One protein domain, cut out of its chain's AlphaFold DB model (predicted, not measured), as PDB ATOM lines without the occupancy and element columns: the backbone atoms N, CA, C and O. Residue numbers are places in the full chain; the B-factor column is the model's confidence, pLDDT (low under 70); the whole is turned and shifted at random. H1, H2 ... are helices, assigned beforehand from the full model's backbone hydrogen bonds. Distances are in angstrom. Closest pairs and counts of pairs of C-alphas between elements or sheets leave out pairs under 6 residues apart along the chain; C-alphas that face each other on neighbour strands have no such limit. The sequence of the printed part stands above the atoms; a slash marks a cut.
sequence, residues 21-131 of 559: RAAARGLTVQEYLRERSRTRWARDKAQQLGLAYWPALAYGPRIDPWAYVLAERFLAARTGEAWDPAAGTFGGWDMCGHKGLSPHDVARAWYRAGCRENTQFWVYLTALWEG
ATOM      1  N   ARG A  21     283.660 232.658 360.628       92.12
ATOM      2  CA  ARG A  21     285.040 233.023 360.259       92.12
ATOM      3  C   ARG A  21     285.957 231.817 360.067       92.12
ATOM      4  O   ARG A  21     286.829 231.866 359.205       92.12
ATOM      5  N   ALA A  22     285.778 230.766 360.868       90.69
ATOM      6  CA  ALA A  22     286.508 229.513 360.705       90.69
ATOM      7  C   ALA A  22     286.139 228.840 359.370       90.69
ATOM      8  O   ALA A  22     287.026 228.520 358.580       90.69
ATOM      9  N   ALA A  23     284.838 228.749 359.068       88.94
ATOM     10  CA  ALA A  23     284.327 228.176 357.826       88.94
ATOM     11  C   ALA A  23     284.812 228.939 356.582       88.94
ATOM     12  O   ALA A  23     285.256 228.319 355.622       88.94
ATOM     13  N   ALA A  24     284.829 230.276 356.626       91.00
ATOM     14  CA  ALA A  24     285.338 231.115 355.535       91.00
ATOM     15  C   ALA A  24     286.822 230.867 355.194       91.00
ATOM     16  O   ALA A  24     287.277 231.241 354.118       91.00
ATOM     17  N   ARG A  25     287.587 230.256 356.109       88.12
ATOM     18  CA  ARG A  25     288.998 229.882 355.920       88.12
ATOM     19  C   ARG A  25     289.206 228.377 355.729       88.12
ATOM     20  O   ARG A  25     290.349 227.942 355.669       88.12
ATOM     21  N   GLY A  26     288.129 227.588 355.676       93.38
ATOM     22  CA  GLY A  26     288.204 226.129 355.594       93.38
ATOM     23  C   GLY A  26     288.776 225.461 356.851       93.38
ATOM     24  O   GLY A  26     289.357 224.386 356.749       93.38
ATOM     25  N   LEU A  27     288.650 226.091 358.026       92.12
ATOM     26  CA  LEU A  27     289.177 225.589 359.299       92.12
ATOM     27  C   LEU A  27     288.049 225.154 360.236       92.12
ATOM     28  O   LEU A  27     286.961 225.736 360.245       92.12
ATOM     29  N   THR A  28     288.333 224.201 361.121       95.69
ATOM     30  CA  THR A  28     287.468 223.953 362.280       95.69
ATOM     31  C   THR A  28     287.518 225.133 363.256       95.69
ATOM     32  O   THR A  28     288.488 225.895 363.319       95.69
ATOM     33  N   VAL A  29     286.487 225.275 364.097       91.38
ATOM     34  CA  VAL A  29     286.452 226.313 365.146       91.38
ATOM     35  C   VAL A  29     287.676 226.224 366.065       91.38
ATOM     36  O   VAL A  29     288.248 227.249 366.432       91.38
ATOM     37  N   GLN A  30     288.104 225.009 366.422       92.94
ATOM     38  CA  GLN A  30     289.272 224.806 367.282       92.94
ATOM     39  C   GLN A  30     290.575 225.233 366.600       92.94
ATOM     40  O   GLN A  30     291.393 225.906 367.229       92.94
ATOM     41  N   GLU A  31     290.773 224.889 365.326       91.69
ATOM     42  CA  GLU A  31     291.947 225.313 364.554       91.69
ATOM     43  C   GLU A  31     291.990 226.829 364.393       91.69
ATOM     44  O   GLU A  31     293.027 227.438 364.656       91.69
ATOM     45  N   TYR A  32     290.853 227.451 364.075       92.12
ATOM     46  CA  TYR A  32     290.740 228.904 363.989       92.12
ATOM     47  C   TYR A  32     291.088 229.585 365.319       92.12
ATOM     48  O   TYR A  32     291.827 230.570 365.344       92.12
ATOM     49  N   LEU A  33     290.596 229.065 366.450       91.62
ATOM     50  CA  LEU A  33     290.929 229.606 367.769       91.62
ATOM     51  C   LEU A  33     292.417 229.429 368.104       91.62
ATOM     52  O   LEU A  33     293.029 230.368 368.615       91.62
ATOM     53  N   ARG A  34     293.023 228.279 367.781       90.88
ATOM     54  CA  ARG A  34     294.471 228.053 367.948       90.88
ATOM     55  C   ARG A  34     295.287 229.015 367.090       90.88
ATOM     56  O   ARG A  34     296.224 229.632 367.595       90.88
ATOM     57  N   GLU A  35     294.919 229.190 365.824       91.00
ATOM     58  CA  GLU A  35     295.589 230.118 364.915       91.00
ATOM     59  C   GLU A  35     295.449 231.569 365.384       91.00
ATOM     60  O   GLU A  35     296.431 232.314 365.396       91.00
ATOM     61  N   ARG A  36     294.253 231.964 365.829       90.62
ATOM     62  CA  ARG A  36     293.985 233.298 366.369       90.62
ATOM     63  C   ARG A  36     294.815 233.574 367.619       90.62
ATOM     64  O   ARG A  36     295.416 234.643 367.708       90.62
ATOM     65  N   SER A  37     294.873 232.632 368.559       91.56
ATOM     66  CA  SER A  37     295.689 232.755 369.773       91.56
ATOM     67  C   SER A  37     297.179 232.834 369.443       91.56
ATOM     68  O   SER A  37     297.869 233.703 369.966       91.56
ATOM     69  N   ARG A  38     297.663 231.997 368.517       93.19
ATOM     70  CA  ARG A  38     299.049 232.023 368.026       93.19
ATOM     71  C   ARG A  38     299.406 233.350 367.361       93.19
ATOM     72  O   ARG A  38     300.451 233.916 367.655       93.19
ATOM     73  N   THR A  39     298.530 233.863 366.500       93.94
ATOM     74  CA  THR A  39     298.716 235.145 365.804       93.94
ATOM     75  C   THR A  39     298.717 236.311 366.783       93.94
ATOM     76  O   THR A  39     299.551 237.204 366.670       93.94
ATOM     77  N   ARG A  40     297.803 236.301 367.761       94.44
ATOM     78  CA  ARG A  40     297.759 237.311 368.822       94.44
ATOM     79  C   ARG A  40     299.058 237.304 369.622       94.44
ATOM     80  O   ARG A  40     299.721 238.327 369.681       94.44
ATOM     81  N   TRP A  41     299.455 236.138 370.135       95.94
ATOM     82  CA  TRP A  41     300.716 235.980 370.858       95.94
ATOM     83  C   TRP A  41     301.917 236.467 370.038       95.94
ATOM     84  O   TRP A  41     302.748 237.204 370.555       95.94
ATOM     85  N   ALA A  42     301.991 236.102 368.755       95.69
ATOM     86  CA  ALA A  42     303.082 236.507 367.876       95.69
ATOM     87  C   ALA A  42     303.133 238.027 367.681       95.69
ATOM     88  O   ALA A  42     304.214 238.597 367.745       95.69
ATOM     89  N   ARG A  43     301.984 238.688 367.485       95.94
ATOM     90  CA  ARG A  43     301.906 240.154 367.364       95.94
ATOM     91  C   ARG A  43     302.298 240.856 368.657       95.94
ATOM     92  O   ARG A  43     303.151 241.736 368.615       95.94
ATOM     93  N   ASP A  44     301.744 240.425 369.788       96.38
ATOM     94  CA  ASP A  44     302.051 241.005 371.100       96.38
ATOM     95  C   ASP A  44     303.549 240.852 371.410       96.38
ATOM     96  O   ASP A  44     304.216 241.793 371.843       96.38
ATOM     97  N   LYS A  45     304.115 239.671 371.126       97.00
ATOM     98  CA  LYS A  45     305.539 239.402 371.336       97.00
ATOM     99  C   LYS A  45     306.429 240.180 370.367       97.00
ATOM    100  O   LYS A  45     307.460 240.693 370.788       97.00
ATOM    101  N   ALA A  46     306.045 240.283 369.097       96.69
ATOM    102  CA  ALA A  46     306.770 241.059 368.100       96.69
ATOM    103  C   ALA A  46     306.804 242.549 368.471       96.69
ATOM    104  O   ALA A  46     307.874 243.154 368.454       96.69
ATOM    105  N   GLN A  47     305.678 243.103 368.935       96.38
ATOM    106  CA  GLN A  47     305.590 244.474 369.439       96.38
ATOM    107  C   GLN A  47     306.527 244.708 370.634       96.38
ATOM    108  O   GLN A  47     307.246 245.702 370.656       96.38
ATOM    109  N   GLN A  48     306.575 243.780 371.596       97.50
ATOM    110  CA  GLN A  48     307.500 243.863 372.738       97.50
ATOM    111  C   GLN A  48     308.977 243.846 372.321       97.50
ATOM    112  O   GLN A  48     309.814 244.443 372.990       97.50
ATOM    113  N   LEU A  49     309.307 243.125 371.248       96.69
ATOM    114  CA  LEU A  49     310.678 242.954 370.765       96.69
ATOM    115  C   LEU A  49     311.106 244.023 369.748       96.69
ATOM    116  O   LEU A  49     312.290 244.097 369.420       96.69
ATOM    117  N   GLY A  50     310.164 244.820 369.237       95.94
ATOM    118  CA  GLY A  50     310.399 245.714 368.104       95.94
ATOM    119  C   GLY A  50     310.665 244.963 366.795       95.94
ATOM    120  O   GLY A  50     311.505 245.401 366.019       95.94
ATOM    121  N   LEU A  51     310.000 243.821 366.585       96.19
ATOM    122  CA  LEU A  51     310.003 243.062 365.330       96.19
ATOM    123  C   LEU A  51     308.763 243.451 364.511       96.19
ATOM    124  O   LEU A  51     307.643 243.220 364.965       96.19
ATOM    125  N   ALA A  52     308.931 243.996 363.310       95.00
ATOM    126  CA  ALA A  52     307.810 244.294 362.420       95.00
ATOM    127  C   ALA A  52     307.228 243.004 361.817       95.00
ATOM    128  O   ALA A  52     306.012 242.786 361.848       95.00
ATOM    129  N   TYR A  53     308.091 242.096 361.349       95.38
ATOM    130  CA  TYR A  53     307.719 240.823 360.732       95.38
ATOM    131  C   TYR A  53     307.305 239.755 361.762       95.38
ATOM    132  O   TYR A  53     307.907 238.688 361.906       95.38
ATOM    133  N   TRP A  54     306.198 240.015 362.462       95.31
ATOM    134  CA  TRP A  54     305.557 239.058 363.369       95.31
ATOM    135  C   TRP A  54     305.225 237.681 362.748       95.31
ATOM    136  O   TRP A  54     305.203 236.710 363.516       95.31
ATOM    137  N   PRO A  55     304.986 237.509 361.419       95.12
ATOM    138  CA  PRO A  55     304.720 236.186 360.849       95.12
ATOM    139  C   PRO A  55     305.840 235.170 361.096       95.12
ATOM    140  O   PRO A  55     305.541 233.987 361.264       95.12
ATOM    141  N   ALA A  56     307.102 235.606 361.216       94.75
ATOM    142  CA  ALA A  56     308.211 234.719 361.574       94.75
ATOM    143  C   ALA A  56     308.001 234.020 362.928       94.75
ATOM    144  O   ALA A  56     308.338 232.848 363.067       94.75
ATOM    145  N   LEU A  57     307.382 234.692 363.906       96.38
ATOM    146  CA  LEU A  57     307.076 234.099 365.213       96.38
ATOM    147  C   LEU A  57     305.871 233.151 365.162       96.38
ATOM    148  O   LEU A  57     305.818 232.176 365.910       96.38
ATOM    149  N   ALA A  58     304.888 233.434 364.304       93.81
ATOM    150  CA  ALA A  58     303.665 232.636 364.203       93.81
ATOM    151  C   ALA A  58     303.844 231.362 363.358       93.81
ATOM    152  O   ALA A  58     303.252 230.322 363.666       93.81
ATOM    153  N   TYR A  59     304.631 231.452 362.286       93.06
ATOM    154  CA  TYR A  59     304.701 230.426 361.244       93.06
ATOM    155  C   TYR A  59     306.130 229.969 360.925       93.06
ATOM    156  O   TYR A  59     306.296 228.930 360.293       93.06
ATOM    157  N   GLY A  60     307.154 230.702 361.369       93.06
ATOM    158  CA  GLY A  60     308.548 230.326 361.169       93.06
ATOM    159  C   GLY A  60     309.041 229.252 362.148       93.06
ATOM    160  O   GLY A  60     308.329 228.841 363.073       93.06
ATOM    161  N   PRO A  61     310.290 228.783 361.972       96.00
ATOM    162  CA  PRO A  61     310.931 227.880 362.918       96.00
ATOM    163  C   PRO A  61     310.972 228.430 364.347       96.00
ATOM    164  O   PRO A  61     311.121 229.631 364.582       96.00
ATOM    165  N   ARG A  62     310.910 227.527 365.327       95.06
ATOM    166  CA  ARG A  62     311.027 227.876 366.747       95.06
ATOM    167  C   ARG A  62     312.499 228.054 367.134       95.06
ATOM    168  O   ARG A  62     313.137 227.115 367.601       95.06
ATOM    169  N   ILE A  63     313.016 229.257 366.913       96.88
ATOM    170  CA  ILE A  63     314.338 229.728 367.361       96.88
ATOM    171  C   ILE A  63     314.174 230.872 368.368       96.88
ATOM    172  O   ILE A  63     313.047 231.286 368.648       96.88
ATOM    173  N   ASP A  64     315.280 231.391 368.904       97.00
ATOM    174  CA  ASP A  64     315.244 232.602 369.725       97.00
ATOM    175  C   ASP A  64     314.599 233.766 368.936       97.00
ATOM    176  O   ASP A  64     315.084 234.109 367.851       97.00
ATOM    177  N   PRO A  65     313.518 234.395 369.443       97.19
ATOM    178  CA  PRO A  65     312.892 235.547 368.800       97.19
ATOM    179  C   PRO A  65     313.857 236.698 368.484       97.19
ATOM    180  O   PRO A  65     313.642 237.429 367.515       97.19
ATOM    181  N   TRP A  66     314.933 236.859 369.259       97.31
ATOM    182  CA  TRP A  66     315.937 237.893 369.029       97.31
ATOM    183  C   TRP A  66     316.727 237.672 367.732       97.31
ATOM    184  O   TRP A  66     317.131 238.639 367.080       97.31
ATOM    185  N   ALA A  67     316.868 236.422 367.280       97.69
ATOM    186  CA  ALA A  67     317.459 236.115 365.980       97.69
ATOM    187  C   ALA A  67     316.643 236.728 364.827       97.69
ATOM    188  O   ALA A  67     317.228 237.246 363.873       97.69
ATOM    189  N   TYR A  68     315.306 236.740 364.936       97.56
ATOM    190  CA  TYR A  68     314.436 237.394 363.955       97.56
ATOM    191  C   TYR A  68     314.556 238.918 363.997       97.56
ATOM    192  O   TYR A  68     314.631 239.537 362.940       97.56
ATOM    193  N   VAL A  69     314.660 239.522 365.187       96.88
ATOM    194  CA  VAL A  69     314.877 240.976 365.330       96.88
ATOM    195  C   VAL A  69     316.177 241.404 364.647       96.88
ATOM    196  O   VAL A  69     316.221 242.391 363.916       96.88
ATOM    197  N   LEU A  70     317.258 240.653 364.856       96.81
ATOM    198  CA  LEU A  70     318.542 240.959 364.232       96.81
ATOM    199  C   LEU A  70     318.535 240.719 362.723       96.81
ATOM    200  O   LEU A  70     319.143 241.499 361.993       96.81
ATOM    201  N   ALA A  71     317.837 239.682 362.254       96.56
ATOM    202  CA  ALA A  71     317.633 239.463 360.830       96.56
ATOM    203  C   ALA A  71     316.844 240.615 360.192       96.56
ATOM    204  O   ALA A  71     317.261 241.111 359.155       96.56
ATOM    205  N   GLU A  72     315.784 241.115 360.831       95.25
ATOM    206  CA  GLU A  72     315.031 242.271 360.331       95.25
ATOM    207  C   GLU A  72     315.902 243.525 360.240       95.25
ATOM    208  O   GLU A  72     315.900 244.201 359.216       95.25
ATOM    209  N   ARG A  73     316.724 243.803 361.258       95.25
ATOM    210  CA  ARG A  73     317.685 244.920 361.211       95.25
ATOM    211  C   ARG A  73     318.703 244.756 360.087       95.25
ATOM    212  O   ARG A  73     319.029 245.727 359.410       95.25
ATOM    213  N   PHE A  74     319.216 243.540 359.897       95.00
ATOM    214  CA  PHE A  74     320.116 243.224 358.790       95.00
ATOM    215  C   PHE A  74     319.443 243.482 357.435       95.00
ATOM    216  O   PHE A  74     320.055 244.100 356.565       95.00
ATOM    217  N   LEU A  75     318.204 243.023 357.266       92.75
ATOM    218  CA  LEU A  75     317.448 243.154 356.025       92.75
ATOM    219  C   LEU A  75     317.093 244.613 355.736       92.75
ATOM    220  O   LEU A  75     317.429 245.100 354.661       92.75
ATOM    221  N   ALA A  76     316.545 245.335 356.716       90.62
ATOM    222  CA  ALA A  76     316.208 246.751 356.591       90.62
ATOM    223  C   ALA A  76     317.431 247.607 356.224       90.62
ATOM    224  O   ALA A  76     317.339 248.499 355.388       90.62
ATOM    225  N   ALA A  77     318.612 247.291 356.770       89.31
ATOM    226  CA  ALA A  77     319.856 247.968 356.396       89.31
ATOM    227  C   ALA A  77     320.292 247.705 354.938       89.31
ATOM    228  O   ALA A  77     321.090 248.466 354.394       89.31
ATOM    229  N   ARG A  78     319.818 246.624 354.305       88.81
ATOM    230  CA  ARG A  78     320.138 246.259 352.914       88.81
ATOM    231  C   ARG A  78     319.093 246.733 351.915       88.81
ATOM    232  O   ARG A  78     319.464 247.046 350.787       88.81
ATOM    233  N   THR A  79     317.823 246.746 352.302       87.50
ATOM    234  CA  THR A  79     316.703 247.175 351.454       87.50
ATOM    235  C   THR A  79     316.393 248.660 351.592       87.50
ATOM    236  O   THR A  79     315.798 249.223 350.685       87.50
ATOM    237  N   GLY A  80     316.791 249.293 352.699       88.12
ATOM    238  CA  GLY A  80     316.409 250.666 353.041       88.12
ATOM    239  C   GLY A  80     315.011 250.781 353.658       88.12
ATOM    240  O   GLY A  80     314.609 251.871 354.050       88.12
ATOM    241  N   GLU A  81     314.286 249.668 353.785       87.50
ATOM    242  CA  GLU A  81     312.883 249.632 354.203       87.50
ATOM    243  C   GLU A  81     312.634 248.471 355.170       87.50
ATOM    244  O   GLU A  81     313.189 247.382 355.002       87.50
ATOM    245  N   ALA A  82     311.773 248.690 356.165       89.88
ATOM    246  CA  ALA A  82     311.270 247.637 357.045       89.88
ATOM    247  C   ALA A  82     310.100 246.879 356.393       89.88
ATOM    248  O   ALA A  82     309.593 247.273 355.341       89.88
ATOM    249  N   TRP A  83     309.674 245.779 357.018       90.75
ATOM    250  CA  TRP A  83     308.463 245.076 356.605       90.75
ATOM    251  C   TRP A  83     307.233 245.894 356.994       90.75
ATOM    252  O   TRP A  83     306.972 246.090 358.181       90.75
ATOM    253  N   ASP A  84     306.476 246.341 355.998       89.50
ATOM    254  CA  ASP A  84     305.195 247.006 356.178       89.50
ATOM    255  C   ASP A  84     304.236 246.586 355.050       89.50
ATOM    256  O   ASP A  84     304.268 247.133 353.942       89.50
ATOM    257  N   PRO A  85     303.337 245.618 355.308       83.00
ATOM    258  CA  PRO A  85     302.400 245.156 354.296       83.00
ATOM    259  C   PRO A  85     301.376 246.231 353.907       83.00
ATOM    260  O   PRO A  85     300.794 246.121 352.832       83.00
ATOM    261  N   ALA A  86     301.141 247.254 354.740       85.81
ATOM    262  CA  ALA A  86     300.253 248.362 354.389       85.81
ATOM    263  C   ALA A  86     300.920 249.318 353.391       85.81
ATOM    264  O   ALA A  86     300.248 249.828 352.497       85.81
ATOM    265  N   ALA A  87     302.240 249.498 353.498       85.25
ATOM    266  CA  ALA A  87     303.048 250.217 352.514       85.25
ATOM    267  C   ALA A  87     303.422 249.361 351.285       85.25
ATOM    268  O   ALA A  87     304.024 249.866 350.342       85.25
ATOM    269  N   GLY A  88     303.079 248.067 351.283       83.12
ATOM    270  CA  GLY A  88     303.445 247.124 350.222       83.12
ATOM    271  C   GLY A  88     304.921 246.709 350.239       83.12
ATOM    272  O   GLY A  88     305.403 246.130 349.265       83.12
ATOM    273  N   THR A  89     305.644 246.981 351.327       83.81
ATOM    274  CA  THR A  89     307.067 246.669 351.462       83.81
ATOM    275  C   THR A  89     307.249 245.377 352.257       83.81
ATOM    276  O   THR A  89     306.680 245.167 353.330       83.81
ATOM    277  N   PHE A  90     308.089 244.476 351.750       86.38
ATOM    278  CA  PHE A  90     308.395 243.222 352.446       86.38
ATOM    279  C   PHE A  90     309.662 243.311 353.309       86.38
ATOM    280  O   PHE A  90     310.007 242.358 354.003       86.38
ATOM    281  N   GLY A  91     310.380 244.440 353.273       83.88
ATOM    282  CA  GLY A  91     311.557 244.684 354.111       83.88
ATOM    283  C   GLY A  91     312.654 243.624 354.001       83.88
ATOM    284  O   GLY A  91     313.343 243.359 354.978       83.88
ATOM    285  N   GLY A  92     312.771 242.956 352.848       83.94
ATOM    286  CA  GLY A  92     313.741 241.880 352.618       83.94
ATOM    287  C   GLY A  92     313.315 240.488 353.096       83.94
ATOM    288  O   GLY A  92     314.051 239.526 352.865       83.94
ATOM    289  N   TRP A  93     312.144 240.354 353.716       89.19
ATOM    290  CA  TRP A  93     311.561 239.060 354.061       89.19
ATOM    291  C   TRP A  93     310.885 238.434 352.841       89.19
ATOM    292  O   TRP A  93     310.038 239.066 352.222       89.19
ATOM    293  N   ASP A  94     311.276 237.199 352.513       72.81
ATOM    294  CA  ASP A  94     310.610 236.318 351.536       72.81
ATOM    295  C   ASP A  94     310.121 237.010 350.238       72.81
ATOM    296  O   ASP A  94     308.970 236.867 349.824       72.81
ATOM    297  N   MET A  95     310.987 237.805 349.588       61.03
ATOM    298  CA  MET A  95     310.647 238.404 348.292       61.03
ATOM    299  C   MET A  95     310.496 237.298 347.245       61.03
ATOM    300  O   MET A  95     311.468 236.601 346.944       61.03
ATOM    301  N   CYS A  96     309.305 237.189 346.656       49.88
ATOM    302  CA  CYS A  96     308.952 236.261 345.584       49.88
ATOM    303  C   CYS A  96     309.907 236.357 344.371       49.88
ATOM    304  O   CYS A  96     309.617 237.026 343.384       49.88
ATOM    305  N   GLY A  97     311.045 235.663 344.436       48.66
ATOM    306  CA  GLY A  97     311.857 235.290 343.277       48.66
ATOM    307  C   GLY A  97     313.169 236.037 343.025       48.66
ATOM    308  O   GLY A  97     313.886 235.599 342.129       48.66
ATOM    309  N   HIS A  98     313.553 237.093 343.766       54.19
ATOM    310  CA  HIS A  98     314.745 237.870 343.358       54.19
ATOM    311  C   HIS A  98     315.789 238.260 344.419       54.19
ATOM    312  O   HIS A  98     316.949 238.354 344.023       54.19
ATOM    313  N   LYS A  99     315.462 238.455 345.711       67.00
ATOM    314  CA  LYS A  99     316.424 238.685 346.828       67.00
ATOM    315  C   LYS A  99     315.676 238.748 348.166       67.00
ATOM    316  O   LYS A  99     314.881 239.652 348.344       67.00
ATOM    317  N   GLY A 100     315.916 237.855 349.121       84.44
ATOM    318  CA  GLY A 100     315.254 237.911 350.431       84.44
ATOM    319  C   GLY A 100     315.703 236.797 351.367       84.44
ATOM    320  O   GLY A 100     316.357 235.856 350.924       84.44
ATOM    321  N   LEU A 101     315.365 236.900 352.653       92.12
ATOM    322  CA  LEU A 101     315.548 235.805 353.611       92.12
ATOM    323  C   LEU A 101     314.196 235.304 354.107       92.12
ATOM    324  O   LEU A 101     313.346 236.088 354.529       92.12
ATOM    325  N   SER A 102     314.015 233.985 354.095       93.06
ATOM    326  CA  SER A 102     312.884 233.348 354.764       93.06
ATOM    327  C   SER A 102     313.176 233.155 356.263       93.06
ATOM    328  O   SER A 102     314.344 233.071 356.668       93.06
ATOM    329  N   PRO A 103     312.153 232.975 357.119       94.81
ATOM    330  CA  PRO A 103     312.358 232.543 358.504       94.81
ATOM    331  C   PRO A 103     313.185 231.254 358.628       94.81
ATOM    332  O   PRO A 103     313.947 231.087 359.581       94.81
ATOM    333  N   HIS A 104     313.084 230.355 357.645       94.12
ATOM    334  CA  HIS A 104     313.885 229.133 357.589       94.12
ATOM    335  C   HIS A 104     315.364 229.411 357.334       94.12
ATOM    336  O   HIS A 104     316.218 228.779 357.957       94.12
ATOM    337  N   ASP A 105     315.690 230.376 356.479       94.88
ATOM    338  CA  ASP A 105     317.070 230.796 356.241       94.88
ATOM    339  C   ASP A 105     317.684 231.446 357.478       94.88
ATOM    340  O   ASP A 105     318.807 231.108 357.860       94.88
ATOM    341  N   VAL A 106     316.917 232.291 358.171       96.50
ATOM    342  CA  VAL A 106     317.330 232.881 359.452       96.50
ATOM    343  C   VAL A 106     317.605 231.790 360.487       96.50
ATOM    344  O   VAL A 106     318.672 231.781 361.102       96.50
ATOM    345  N   ALA A 107     316.708 230.812 360.628       96.75
ATOM    346  CA  ALA A 107     316.913 229.687 361.535       96.75
ATOM    347  C   ALA A 107     318.150 228.859 361.168       96.75
ATOM    348  O   ALA A 107     318.959 228.533 362.037       96.75
ATOM    349  N   ARG A 108     318.356 228.560 359.878       95.69
ATOM    350  CA  ARG A 108     319.554 227.854 359.393       95.69
ATOM    351  C   ARG A 108     320.829 228.618 359.742       95.69
ATOM    352  O   ARG A 108     321.768 228.009 360.252       95.69
ATOM    353  N   ALA A 109     320.867 229.929 359.504       96.31
ATOM    354  CA  ALA A 109     321.998 230.772 359.881       96.31
ATOM    355  C   ALA A 109     322.236 230.749 361.400       96.31
ATOM    356  O   ALA A 109     323.378 230.602 361.838       96.31
ATOM    357  N   TRP A 110     321.171 230.827 362.200       97.19
ATOM    358  CA  TRP A 110     321.241 230.836 363.661       97.19
ATOM    359  C   TRP A 110     321.773 229.515 364.230       97.19
ATOM    360  O   TRP A 110     322.738 229.512 364.999       97.19
ATOM    361  N   TYR A 111     321.247 228.374 363.776       95.81
ATOM    362  CA  TYR A 111     321.760 227.056 364.162       95.81
ATOM    363  C   TYR A 111     323.229 226.877 363.755       95.81
ATOM    364  O   TYR A 111     324.037 226.370 364.534       95.81
ATOM    365  N   ARG A 112     323.624 227.342 362.560       94.31
ATOM    366  CA  ARG A 112     325.025 227.273 362.103       94.31
ATOM    367  C   ARG A 112     325.962 228.177 362.899       94.31
ATOM    368  O   ARG A 112     327.145 227.855 363.017       94.31
ATOM    369  N   ALA A 113     325.450 229.267 363.464       94.75
ATOM    370  CA  ALA A 113     326.166 230.129 364.402       94.75
ATOM    371  C   ALA A 113     326.239 229.546 365.829       94.75
ATOM    372  O   ALA A 113     326.781 230.189 366.728       94.75
ATOM    373  N   GLY A 114     325.733 228.325 366.040       94.25
ATOM    374  CA  GLY A 114     325.730 227.662 367.340       94.25
ATOM    375  C   GLY A 114     324.656 228.204 368.276       94.25
ATOM    376  O   GLY A 114     324.906 228.284 369.476       94.25
ATOM    377  N   CYS A 115     323.500 228.593 367.723       95.12
ATOM    378  CA  CYS A 115     322.370 229.150 368.469       95.12
ATOM    379  C   CYS A 115     322.741 230.440 369.217       95.12
ATOM    380  O   CYS A 115     322.421 230.602 370.391       95.12
ATOM    381  N   ARG A 116     323.516 231.312 368.561       91.25
ATOM    382  CA  ARG A 116     324.017 232.566 369.136       91.25
ATOM    383  C   ARG A 116     323.921 233.698 368.131       91.25
ATOM    384  O   ARG A 116     324.317 233.564 366.974       91.25
ATOM    385  N   GLU A 117     323.526 234.858 368.621       89.81
ATOM    386  CA  GLU A 117     323.362 236.102 367.875       89.81
ATOM    387  C   GLU A 117     324.682 236.875 367.737       89.81
ATOM    388  O   GLU A 117     324.801 238.052 368.072       89.81
ATOM    389  N   ASN A 118     325.728 236.198 367.276       92.38
ATOM    390  CA  ASN A 118     327.076 236.755 367.223       92.38
ATOM    391  C   ASN A 118     327.478 237.157 365.791       92.38
ATOM    392  O   ASN A 118     326.708 237.070 364.837       92.38
ATOM    393  N   THR A 119     328.728 237.572 365.595       93.81
ATOM    394  CA  THR A 119     329.218 237.938 364.258       93.81
ATOM    395  C   THR A 119     329.162 236.794 363.229       93.81
ATOM    396  O   THR A 119     329.067 237.075 362.038       93.81
ATOM    397  N   GLN A 120     329.213 235.520 363.635       95.00
ATOM    398  CA  GLN A 120     329.034 234.390 362.708       95.00
ATOM    399  C   GLN A 120     327.622 234.393 362.129       95.00
ATOM    400  O   GLN A 120     327.467 234.209 360.927       95.00
ATOM    401  N   PHE A 121     326.616 234.668 362.962       96.69
ATOM    402  CA  PHE A 121     325.231 234.777 362.518       96.69
ATOM    403  C   PHE A 121     325.079 235.848 361.432       96.69
ATOM    404  O   PHE A 121     324.580 235.553 360.350       96.69
ATOM    405  N   TRP A 122     325.646 237.041 361.643       96.44
ATOM    406  CA  TRP A 122     325.672 238.117 360.639       96.44
ATOM    407  C   TRP A 122     326.370 237.722 359.332       96.44
ATOM    408  O   TRP A 122     325.911 238.055 358.238       96.44
ATOM    409  N   VAL A 123     327.485 236.995 359.431       96.00
ATOM    410  CA  VAL A 123     328.205 236.473 358.263       96.00
ATOM    411  C   VAL A 123     327.340 235.480 357.479       96.00
ATOM    412  O   VAL A 123     327.334 235.520 356.251       96.00
ATOM    413  N   TYR A 124     326.589 234.617 358.162       97.00
ATOM    414  CA  TYR A 124     325.716 233.631 357.527       97.00
ATOM    415  C   TYR A 124     324.445 234.245 356.937       97.00
ATOM    416  O   TYR A 124     324.071 233.864 355.831       97.00
ATOM    417  N   LEU A 125     323.842 235.245 357.592       96.00
ATOM    418  CA  LEU A 125     322.769 236.048 356.992       96.00
ATOM    419  C   LEU A 125     323.251 236.735 355.709       96.00
ATOM    420  O   LEU A 125     322.567 236.700 354.692       96.00
ATOM    421  N   THR A 126     324.472 237.283 355.729       95.12
ATOM    422  CA  THR A 126     325.092 237.889 354.543       95.12
ATOM    423  C   THR A 126     325.282 236.880 353.412       95.12
ATOM    424  O   THR A 126     325.006 237.209 352.264       95.12
ATOM    425  N   ALA A 127     325.735 235.662 353.723       94.94
ATOM    426  CA  ALA A 127     325.894 234.611 352.724       94.94
ATOM    427  C   ALA A 127     324.552 234.254 352.067       94.94
ATOM    428  O   ALA A 127     324.453 234.273 350.845       94.94
ATOM    429  N   LEU A 128     323.515 233.996 352.870       93.62
ATOM    430  CA  LEU A 128     322.191 233.621 352.367       93.62
ATOM    431  C   LEU A 128     321.538 234.744 351.555       93.62
ATOM    432  O   LEU A 128     320.969 234.475 350.504       93.62
ATOM    433  N   TRP A 129     321.683 235.998 351.993       92.00
ATOM    434  CA  TRP A 129     321.196 237.167 351.253       92.00
ATOM    435  C   TRP A 129     321.823 237.275 349.859       92.00
ATOM    436  O   TRP A 129     321.179 237.686 348.899       92.00
ATOM    437  N   GLU A 130     323.090 236.883 349.739       89.88
ATOM    438  CA  GLU A 130     323.827 236.851 348.474       89.88
ATOM    439  C   GLU A 130     323.585 235.562 347.670       89.88
ATOM    440  O   GLU A 130     324.234 235.355 346.648       89.88
ATOM    441  N   GLY A 131     322.670 234.691 348.115       91.00
ATOM    442  CA  GLY A 131     322.376 233.410 347.468       91.00
ATOM    443  C   GLY A 131     323.485 232.365 347.626       91.00
ATOM    444  O   GLY A 131     323.527 231.387 346.882       91.00
TER     445      GLY A 131
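What this domain is: This is residues 21 to 131 of the 559 residues of an uncharacterized protein of Caldilineae bacterium (UniProt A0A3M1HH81). A long helix, H1, reaches like an arm from a head of three crossed helices, H3, H4 and H5; short H2 packs on H1. The printed part has 111 residues with five named helices, H1 to H5 in order, all helix. It is compact, radius of gyration of the C-alphas 14.9 A, spans 44, 30 and 25 A.

How they stand to each other: Start at H1, residues 29 to 49; its residues 38 to 46 alone touch H2, residues 55 to 59, closest C-alphas Ala 42 and Ala 58, 5.4 A. The hub is H3, residues 65 to 79; its residues 67 to 71 alone touch H4, residues 103 to 112, closest C-alphas Ala 71 and Val 106, 6.7 A. H4 and H5, residues 119 to 129, form a hairpin, opposite ways at a steep tilt of 40 degrees, closest C-alphas Ala 109 and Tyr 124, 5.2 A. In these five helices every O i to N i+4 pair is within hydrogen-bond range.

Where its parts are: Find C-alpha 29 at (286.452, 226.313, 365.146); H1 runs 29.9 A from there. H3 measures 21.2 A; H5 ends at C-alpha 129, (321.196, 237.167, 351.253).

The domain as a whole: The printed part has no cut. Residues 80 to 102 make the long link; pLDDT is under 70 at 95 to 99.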